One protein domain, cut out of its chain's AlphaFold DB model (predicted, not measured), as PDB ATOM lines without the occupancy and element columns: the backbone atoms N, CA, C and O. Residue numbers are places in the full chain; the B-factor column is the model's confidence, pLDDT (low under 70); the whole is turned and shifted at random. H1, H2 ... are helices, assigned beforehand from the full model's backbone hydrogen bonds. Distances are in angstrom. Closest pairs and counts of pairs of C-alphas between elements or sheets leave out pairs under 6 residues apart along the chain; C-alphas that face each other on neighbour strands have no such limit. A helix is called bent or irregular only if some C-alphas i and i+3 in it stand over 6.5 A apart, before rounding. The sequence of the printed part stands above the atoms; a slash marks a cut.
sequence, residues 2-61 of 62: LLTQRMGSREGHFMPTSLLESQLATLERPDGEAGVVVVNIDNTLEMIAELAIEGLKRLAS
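Overview. This is residues 2 to 61 of the 62 residues of a protein of Rhizobium cellulosilyticum (UniProt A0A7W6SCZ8). A loose, open model: a small helical hairpin of H1 and H2 at one end, and the longest helix, H3, set apart from both. The long link, residues 27 to 44, runs away from H2 and folds back to the start of H3. The printed part has 60 residues with three named helices, H1, H2, H3 in chain order, and no named strand; its class is all helix. It is loose, with a radius of gyration of the C-alphas of 14.3 A, and only just elongated, spanning 40 by 26 by 17 A.

Arrangement. H1, residues 2 to 8, and H2, residues 17 to 26, touch and form a helical hairpin; their closest C-alphas, of Thr 4 and Thr 17, are 6.5 A apart. They run opposite ways at a steep tilt of 39 degrees. H3, residues 45 to 59, is apart from H1 and H2. Every O i to N i+4 pair is within hydrogen-bond range in H1 and H3, and 4 of 6 in H2.

Along the chain. H1 begins at C-alpha 2 (157.273, 170.794, 168.076) and measures 10.0 A. H2 measures 15.3 A and is only just irregular: C-alphas 18 and 21 are 6.6 A apart. H3 measures 21.4 A, ending at C-alpha 59 (129.487, 170.516, 166.721).

Size, cuts and confidence. The farthest C-alphas, of Ser 18 and Ser 61, are 40.3 A apart. The printed part has no cut. The link from H2 to H3 is long. Residues 12 to 15 have pLDDT under 70.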
ATOM      1  N   LEU A   2     158.007 169.624 167.555       92.12
ATOM      2  CA  LEU A   2     157.273 170.794 168.076       92.12
ATOM      3  C   LEU A   2     156.902 170.725 169.574       92.12
ATOM      4  O   LEU A   2     157.136 171.680 170.310       92.12
ATOM      5  N   LEU A   3     156.355 169.595 170.041       91.94
ATOM      6  CA  LEU A   3     155.969 169.410 171.450       91.94
ATOM      7  C   LEU A   3     157.169 169.538 172.400       91.94
ATOM      8  O   LEU A   3     157.117 170.312 173.351       91.94
ATOM      9  N   THR A   4     158.270 168.846 172.099       88.94
ATOM     10  CA  THR A   4     159.514 168.902 172.881       88.94
ATOM     11  C   THR A   4     160.063 170.324 172.968       88.94
ATOM     12  O   THR A   4     160.441 170.763 174.050       88.94
ATOM     13  N   GLN A   5     160.056 171.062 171.853       89.50
ATOM     14  CA  GLN A   5     160.496 172.457 171.816       89.50
ATOM     15  C   GLN A   5     159.629 173.337 172.727       89.50
ATOM     16  O   GLN A   5     160.155 174.039 173.584       89.50
ATOM     17  N   ARG A   6     158.297 173.253 172.600       90.25
ATOM     18  CA  ARG A   6     157.364 174.037 173.426       90.25
ATOM     19  C   ARG A   6     157.465 173.708 174.914       90.25
ATOM     20  O   ARG A   6     157.339 174.610 175.737       90.25
ATOM     21  N   MET A   7     157.681 172.441 175.268       88.19
ATOM     22  CA  MET A   7     157.875 172.022 176.658       88.19
ATOM     23  C   MET A   7     159.203 172.531 177.228       88.19
ATOM     24  O   MET A   7     159.229 172.996 178.363       88.19
ATOM     25  N   GLY A   8     160.282 172.477 176.441       84.75
ATOM     26  CA  GLY A   8     161.611 172.934 176.856       84.75
ATOM     27  C   GLY A   8     161.709 174.445 177.080       84.75
ATOM     28  O   GLY A   8     162.507 174.881 177.899       84.75
ATOM     29  N   SER A   9     160.880 175.246 176.401       87.06
ATOM     30  CA  SER A   9     160.845 176.709 176.565       87.06
ATOM     31  C   SER A   9     160.037 177.206 177.775       87.06
ATOM     32  O   SER A   9     159.978 178.413 177.992       87.06
ATOM     33  N   ARG A  10     159.372 176.328 178.541       85.19
ATOM     34  CA  ARG A  10     158.586 176.725 179.726       85.19
ATOM     35  C   ARG A  10     159.451 176.707 180.986       85.19
ATOM     36  O   ARG A  10     159.985 175.658 181.343       85.19
ATOM     37  N   GLU A  11     159.515 177.833 181.693       77.88
ATOM     38  CA  GLU A  11     160.155 177.924 183.011       77.88
ATOM     39  C   GLU A  11     159.191 177.493 184.136       77.88
ATOM     40  O   GLU A  11     157.986 177.724 184.045       77.88
ATOM     41  N   GLY A  12     159.705 176.843 185.191       68.94
ATOM     42  CA  GLY A  12     158.892 176.317 186.306       68.94
ATOM     43  C   GLY A  12     158.373 174.887 186.091       68.94
ATOM     44  O   GLY A  12     157.175 174.628 186.172       68.94
ATOM     45  N   HIS A  13     159.278 173.954 185.769       61.59
ATOM     46  CA  HIS A  13     158.974 172.604 185.278       61.59
ATOM     47  C   HIS A  13     158.032 171.775 186.177       61.59
ATOM     48  O   HIS A  13     158.414 171.329 187.255       61.59
ATOM     49  N   PHE A  14     156.832 171.477 185.665       62.41
ATOM     50  CA  PHE A  14     155.878 170.532 186.266       62.41
ATOM     51  C   PHE A  14     155.976 169.107 185.668       62.41
ATOM     52  O   PHE A  14     155.466 168.158 186.252       62.41
ATOM     53  N   MET A  15     156.656 168.919 184.523       63.78
ATOM     54  CA  MET A  15     156.892 167.594 183.920       63.78
ATOM     55  C   MET A  15     158.214 167.521 183.138       63.78
ATOM     56  O   MET A  15     158.471 168.403 182.312       63.78
ATOM     57  N   PRO A  16     159.033 166.466 183.327       80.94
ATOM     58  CA  PRO A  16     160.228 166.246 182.520       80.94
ATOM     59  C   PRO A  16     159.863 165.853 181.081       80.94
ATOM     60  O   PRO A  16     158.946 165.067 180.839       80.94
ATOM     61  N   THR A  17     160.616 166.374 180.109       80.12
ATOM     62  CA  THR A  17     160.411 166.110 178.671       80.12
ATOM     63  C   THR A  17     160.566 164.636 178.294       80.12
ATOM     64  O   THR A  17     160.018 164.218 177.277       80.12
ATOM     65  N   SER A  18     161.243 163.838 179.127       82.94
ATOM     66  CA  SER A  18     161.377 162.386 178.967       82.94
ATOM     67  C   SER A  18     160.045 161.630 179.022       82.94
ATOM     68  O   SER A  18     159.964 160.526 178.497       82.94
ATOM     69  N   LEU A  19     158.988 162.208 179.604       88.31
ATOM     70  CA  LEU A  19     157.659 161.582 179.641       88.31
ATOM     71  C   LEU A  19     156.868 161.754 178.344       88.31
ATOM     72  O   LEU A  19     155.852 161.094 178.159       88.31
ATOM     73  N   LEU A  20     157.290 162.639 177.437       90.00
ATOM     74  CA  LEU A  20     156.528 162.908 176.219       90.00
ATOM     75  C   LEU A  20     156.369 161.652 175.349       90.00
ATOM     76  O   LEU A  20     155.314 161.445 174.758       90.00
ATOM     77  N   GLU A  21     157.398 160.808 175.287       90.81
ATOM     78  CA  GLU A  21     157.368 159.580 174.493       90.81
ATOM     79  C   GLU A  21     156.316 158.589 175.006       90.81
ATOM     80  O   GLU A  21     155.492 158.118 174.225       90.81
ATOM     81  N   SER A  22     156.270 158.334 176.319       92.75
ATOM     82  CA  SER A  22     155.273 157.426 176.898       92.75
ATOM     83  C   SER A  22     153.850 157.970 176.778       92.75
ATOM     84  O   SER A  22     152.922 157.197 176.548       92.75
ATOM     85  N   GLN A  23     153.669 159.290 176.861       93.50
ATOM     86  CA  GLN A  23     152.371 159.936 176.649       93.50
ATOM     87  C   GLN A  23     151.879 159.754 175.210       93.50
ATOM     88  O   GLN A  23     150.724 159.401 174.997       93.50
ATOM     89  N   LEU A  24     152.756 159.942 174.215       93.81
ATOM     90  CA  LEU A  24     152.408 159.726 172.808       93.81
ATOM     91  C   LEU A  24     152.138 158.250 172.501       93.81
ATOM     92  O   LEU A  24     151.242 157.960 171.718       93.81
ATOM     93  N   ALA A  25     152.877 157.332 173.124       94.94
ATOM     94  CA  ALA A  25     152.635 155.897 172.988       94.94
ATOM     95  C   ALA A  25     151.301 155.457 173.622       94.94
ATOM     96  O   ALA A  25     150.688 154.507 173.149       94.94
ATOM     97  N   THR A  26     150.860 156.143 174.681       95.50
ATOM     98  CA  THR A  26     149.589 155.868 175.376       95.50
ATOM     99  C   THR A  26     148.394 156.553 174.702       95.50
ATOM    100  O   THR A  26     147.256 156.156 174.924       95.50
ATOM    101  N   LEU A  27     148.626 157.593 173.893       95.69
ATOM    102  CA  LEU A  27     147.563 158.355 173.247       95.69
ATOM    103  C   LEU A  27     146.829 157.507 172.200       95.69
ATOM    104  O   LEU A  27     147.350 157.240 171.116       95.69
ATOM    105  N   GLU A  28     145.573 157.188 172.485       95.94
ATOM    106  CA  GLU A  28     144.621 156.695 171.495       95.94
ATOM    107  C   GLU A  28     144.005 157.897 170.770       95.94
ATOM    108  O   GLU A  28     143.488 158.821 171.400       95.94
ATOM    109  N   ARG A  29     144.128 157.944 169.437       93.62
ATOM    110  CA  ARG A  29     143.668 159.094 168.651       93.62
ATOM    111  C   ARG A  29     142.146 159.032 168.461       93.62
ATOM    112  O   ARG A  29     141.694 158.109 167.787       93.62
ATOM    113  N   PRO A  30     141.376 160.031 168.929       94.44
ATOM    114  CA  PRO A  30     139.917 160.029 168.824       94.44
ATOM    115  C   PRO A  30     139.421 160.559 167.464       94.44
ATOM    116  O   PRO A  30     138.380 161.211 167.370       94.44
ATOM    117  N   ASP A  31     140.205 160.383 166.393       90.50
ATOM    118  CA  ASP A  31     139.876 160.956 165.087       90.50
ATOM    119  C   ASP A  31     138.581 160.333 164.544       90.50
ATOM    120  O   ASP A  31     138.491 159.120 164.357       90.50
ATOM    121  N   GLY A  32     137.591 161.170 164.232       87.44
ATOM    122  CA  GLY A  32     136.314 160.724 163.666       87.44
ATOM    123  C   GLY A  32     135.279 160.263 164.696       87.44
ATOM    124  O   GLY A  32     134.178 159.878 164.304       87.44
ATOM    125  N   GLU A  33     135.587 160.329 165.992       93.69
ATOM    126  CA  GLU A  33     134.588 160.145 167.042       93.69
ATOM    127  C   GLU A  33     133.599 161.321 167.086       93.69
ATOM    128  O   GLU A  33     133.953 162.482 166.854       93.69
ATOM    129  N   ALA A  34     132.335 161.024 167.394       93.12
ATOM    130  CA  ALA A  34     131.307 162.047 167.531       93.12
ATOM    131  C   ALA A  34     131.612 162.970 168.720       93.12
ATOM    132  O   ALA A  34     132.020 162.518 169.789       93.12
ATOM    133  N   GLY A  35     131.382 164.272 168.545       94.25
ATOM    134  CA  GLY A  35     131.635 165.262 169.593       94.25
ATOM    135  C   GLY A  35     133.112 165.634 169.782       94.25
ATOM    136  O   GLY A  35     133.438 166.310 170.758       94.25
ATOM    137  N   VAL A  36     134.004 165.238 168.867       96.06
ATOM    138  CA  VAL A  36     135.441 165.544 168.942       96.06
ATOM    139  C   VAL A  36     135.843 166.606 167.918       96.06
ATOM    140  O   VAL A  36     135.551 166.501 166.729       96.06
ATOM    141  N   VAL A  37     136.580 167.623 168.378       95.88
ATOM    142  CA  VAL A  37     137.251 168.614 167.521       95.88
ATOM    143  C   VAL A  37     138.755 168.390 167.584       95.88
ATOM    144  O   VAL A  37     139.373 168.576 168.631       95.88
ATOM    145  N   VAL A  38     139.365 168.053 166.450       95.62
ATOM    146  CA  VAL A  38     140.825 167.944 166.325       95.62
ATOM    147  C   VAL A  38     141.388 169.269 165.809       95.62
ATOM    148  O   VAL A  38     141.008 169.734 164.736       95.62
ATOM    149  N   VAL A  39     142.315 169.874 166.560       96.12
ATOM    150  CA  VAL A  39     142.961 171.152 166.206       96.12
ATOM    151  C   VAL A  39     144.472 170.966 166.122       96.12
ATOM    152  O   VAL A  39     145.100 170.447 167.046       96.12
ATOM    153  N   ASN A  40     145.076 171.409 165.017       94.50
ATOM    154  CA  ASN A  40     146.524 171.342 164.843       94.50
ATOM    155  C   ASN A  40     147.229 172.400 165.708       94.50
ATOM    156  O   ASN A  40     146.946 173.595 165.617       94.50
ATOM    157  N   ILE A  41     148.192 171.949 166.509       95.62
ATOM    158  CA  ILE A  41     148.973 172.786 167.419       95.62
ATOM    159  C   ILE A  41     150.069 173.614 166.724       95.62
ATOM    160  O   ILE A  41     150.662 174.470 167.381       95.62
ATOM    161  N   ASP A  42     150.373 173.365 165.448       95.94
ATOM    162  CA  ASP A  42     151.416 174.054 164.670       95.94
ATOM    163  C   ASP A  42     150.946 175.416 164.133       95.94
ATOM    164  O   ASP A  42     150.922 175.680 162.936       95.94
ATOM    165  N   ASN A  43     150.482 176.264 165.050       95.06
ATOM    166  CA  ASN A  43     149.959 177.602 164.793       95.06
ATOM    167  C   ASN A  43     150.250 178.531 165.985       95.06
ATOM    168  O   ASN A  43     150.746 178.089 167.033       95.06
ATOM    169  N   THR A  44     149.924 179.820 165.842       95.38
ATOM    170  CA  THR A  44     149.905 180.765 166.970       95.38
ATOM    171  C   THR A  44     148.834 180.370 167.989       95.38
ATOM    172  O   THR A  44     147.883 179.658 167.662       95.38
ATOM    173  N   LEU A  45     148.981 180.822 169.236       95.12
ATOM    174  CA  LEU A  45     148.030 180.502 170.303       95.12
ATOM    175  C   LEU A  45     146.619 181.002 169.959       95.12
ATOM    176  O   LEU A  45     145.642 180.286 170.165       95.12
ATOM    177  N   GLU A  46     146.537 182.205 169.397       97.88
ATOM    178  CA  GLU A  46     145.296 182.867 169.003       97.88
ATOM    179  C   GLU A  46     144.571 182.059 167.926       97.88
ATOM    180  O   GLU A  46     143.378 181.801 168.045       97.88
ATOM    181  N   MET A  47     145.303 181.585 166.915       97.81
ATOM    182  CA  MET A  47     144.726 180.781 165.840       97.81
ATOM    183  C   MET A  47     144.263 179.408 166.342       97.81
ATOM    184  O   MET A  47     143.200 178.936 165.955       97.81
ATOM    185  N   ILE A  48     145.026 178.771 167.237       98.12
ATOM    186  CA  ILE A  48     144.615 177.504 167.865       98.12
ATOM    187  C   ILE A  48     143.301 177.693 168.634       98.12
ATOM    188  O   ILE A  48     142.408 176.853 168.530       98.12
ATOM    189  N   ALA A  49     143.174 178.788 169.389       98.25
ATOM    190  CA  ALA A  49     141.960 179.096 170.138       98.25
ATOM    191  C   ALA A  49     140.763 179.365 169.210       98.25
ATOM    192  O   ALA A  49     139.691 178.810 169.441       98.25
ATOM    193  N   GLU A  50     140.950 180.151 168.146       98.38
ATOM    194  CA  GLU A  50     139.896 180.439 167.163       98.38
ATOM    195  C   GLU A  50     139.393 179.152 166.493       98.38
ATOM    196  O   GLU A  50     138.199 178.863 166.526       98.38
ATOM    197  N   LEU A  51     140.304 178.309 165.990       98.19
ATOM    198  CA  LEU A  51     139.955 177.038 165.347       98.19
ATOM    199  C   LEU A  51     139.209 176.087 166.297       98.19
ATOM    200  O   LEU A  51     138.281 175.390 165.880       98.19
ATOM    201  N   ALA A  52     139.590 176.064 167.579       97.88
ATOM    202  CA  ALA A  52     138.886 175.286 168.593       97.88
ATOM    203  C   ALA A  52     137.456 175.806 168.810       97.88
ATOM    204  O   ALA A  52     136.510 175.018 168.820       97.88
ATOM    205  N   ILE A  53     137.284 177.127 168.932       98.25
ATOM    206  CA  ILE A  53     135.971 177.766 169.088       98.25
ATOM    207  C   ILE A  53     135.088 177.496 167.865       98.25
ATOM    208  O   ILE A  53     133.921 177.134 168.016       98.25
ATOM    209  N   GLU A  54     135.622 177.644 166.654       97.88
ATOM    210  CA  GLU A  54     134.896 177.369 165.412       97.88
ATOM    211  C   GLU A  54     134.473 175.902 165.297       97.88
ATOM    212  O   GLU A  54     133.344 175.610 164.895       97.88
ATOM    213  N   GLY A  55     135.351 174.967 165.666       96.56
ATOM    214  CA  GLY A  55     135.018 173.545 165.699       96.56
ATOM    215  C   GLY A  55     133.899 173.228 166.691       96.56
ATOM    216  O   GLY A  55     132.953 172.529 166.339       96.56
ATOM    217  N   LEU A  56     133.957 173.803 167.897       97.06
ATOM    218  CA  LEU A  56     132.920 173.617 168.915       97.06
ATOM    219  C   LEU A  56     131.572 174.209 168.487       97.06
ATOM    220  O   LEU A  56     130.535 173.595 168.722       97.06
ATOM    221  N   LYS A  57     131.566 175.371 167.819       97.75
ATOM    222  CA  LYS A  57     130.340 175.966 167.256       97.75
ATOM    223  C   LYS A  57     129.693 175.063 166.207       97.75
ATOM    224  O   LYS A  57     128.471 174.946 166.195       97.75
ATOM    225  N   ARG A  58     130.499 174.433 165.342       95.62
ATOM    226  CA  ARG A  58     130.001 173.480 164.337       95.62
ATOM    227  C   ARG A  58     129.360 172.266 165.000       95.62
ATOM    228  O   ARG A  58     128.212 171.988 164.697       95.62
ATOM    229  N   LEU A  59     130.043 171.646 165.966       94.81
ATOM    230  CA  LEU A  59     129.487 170.516 166.721       94.81
ATOM    231  C   LEU A  59     128.198 170.864 167.473       94.81
ATOM    232  O   LEU A  59     127.301 170.043 167.554       94.81
ATOM    233  N   ALA A  60     128.090 172.071 168.031       91.56
ATOM    234  CA  ALA A  60     126.880 172.507 168.732       91.56
ATOM    235  C   ALA A  60     125.692 172.792 167.792       91.56
ATOM    236  O   ALA A  60     124.579 173.011 168.269       91.56
ATOM    237  N   SER A  61     125.943 172.861 166.483       87.81
ATOM    238  CA  SER A  61     124.936 173.115 165.449       87.81
ATOM    239  C   SER A  61     124.479 171.834 164.734       87.81
ATOM    240  O   SER A  61     123.614 171.922 163.863       87.81
TER     241      SER A  61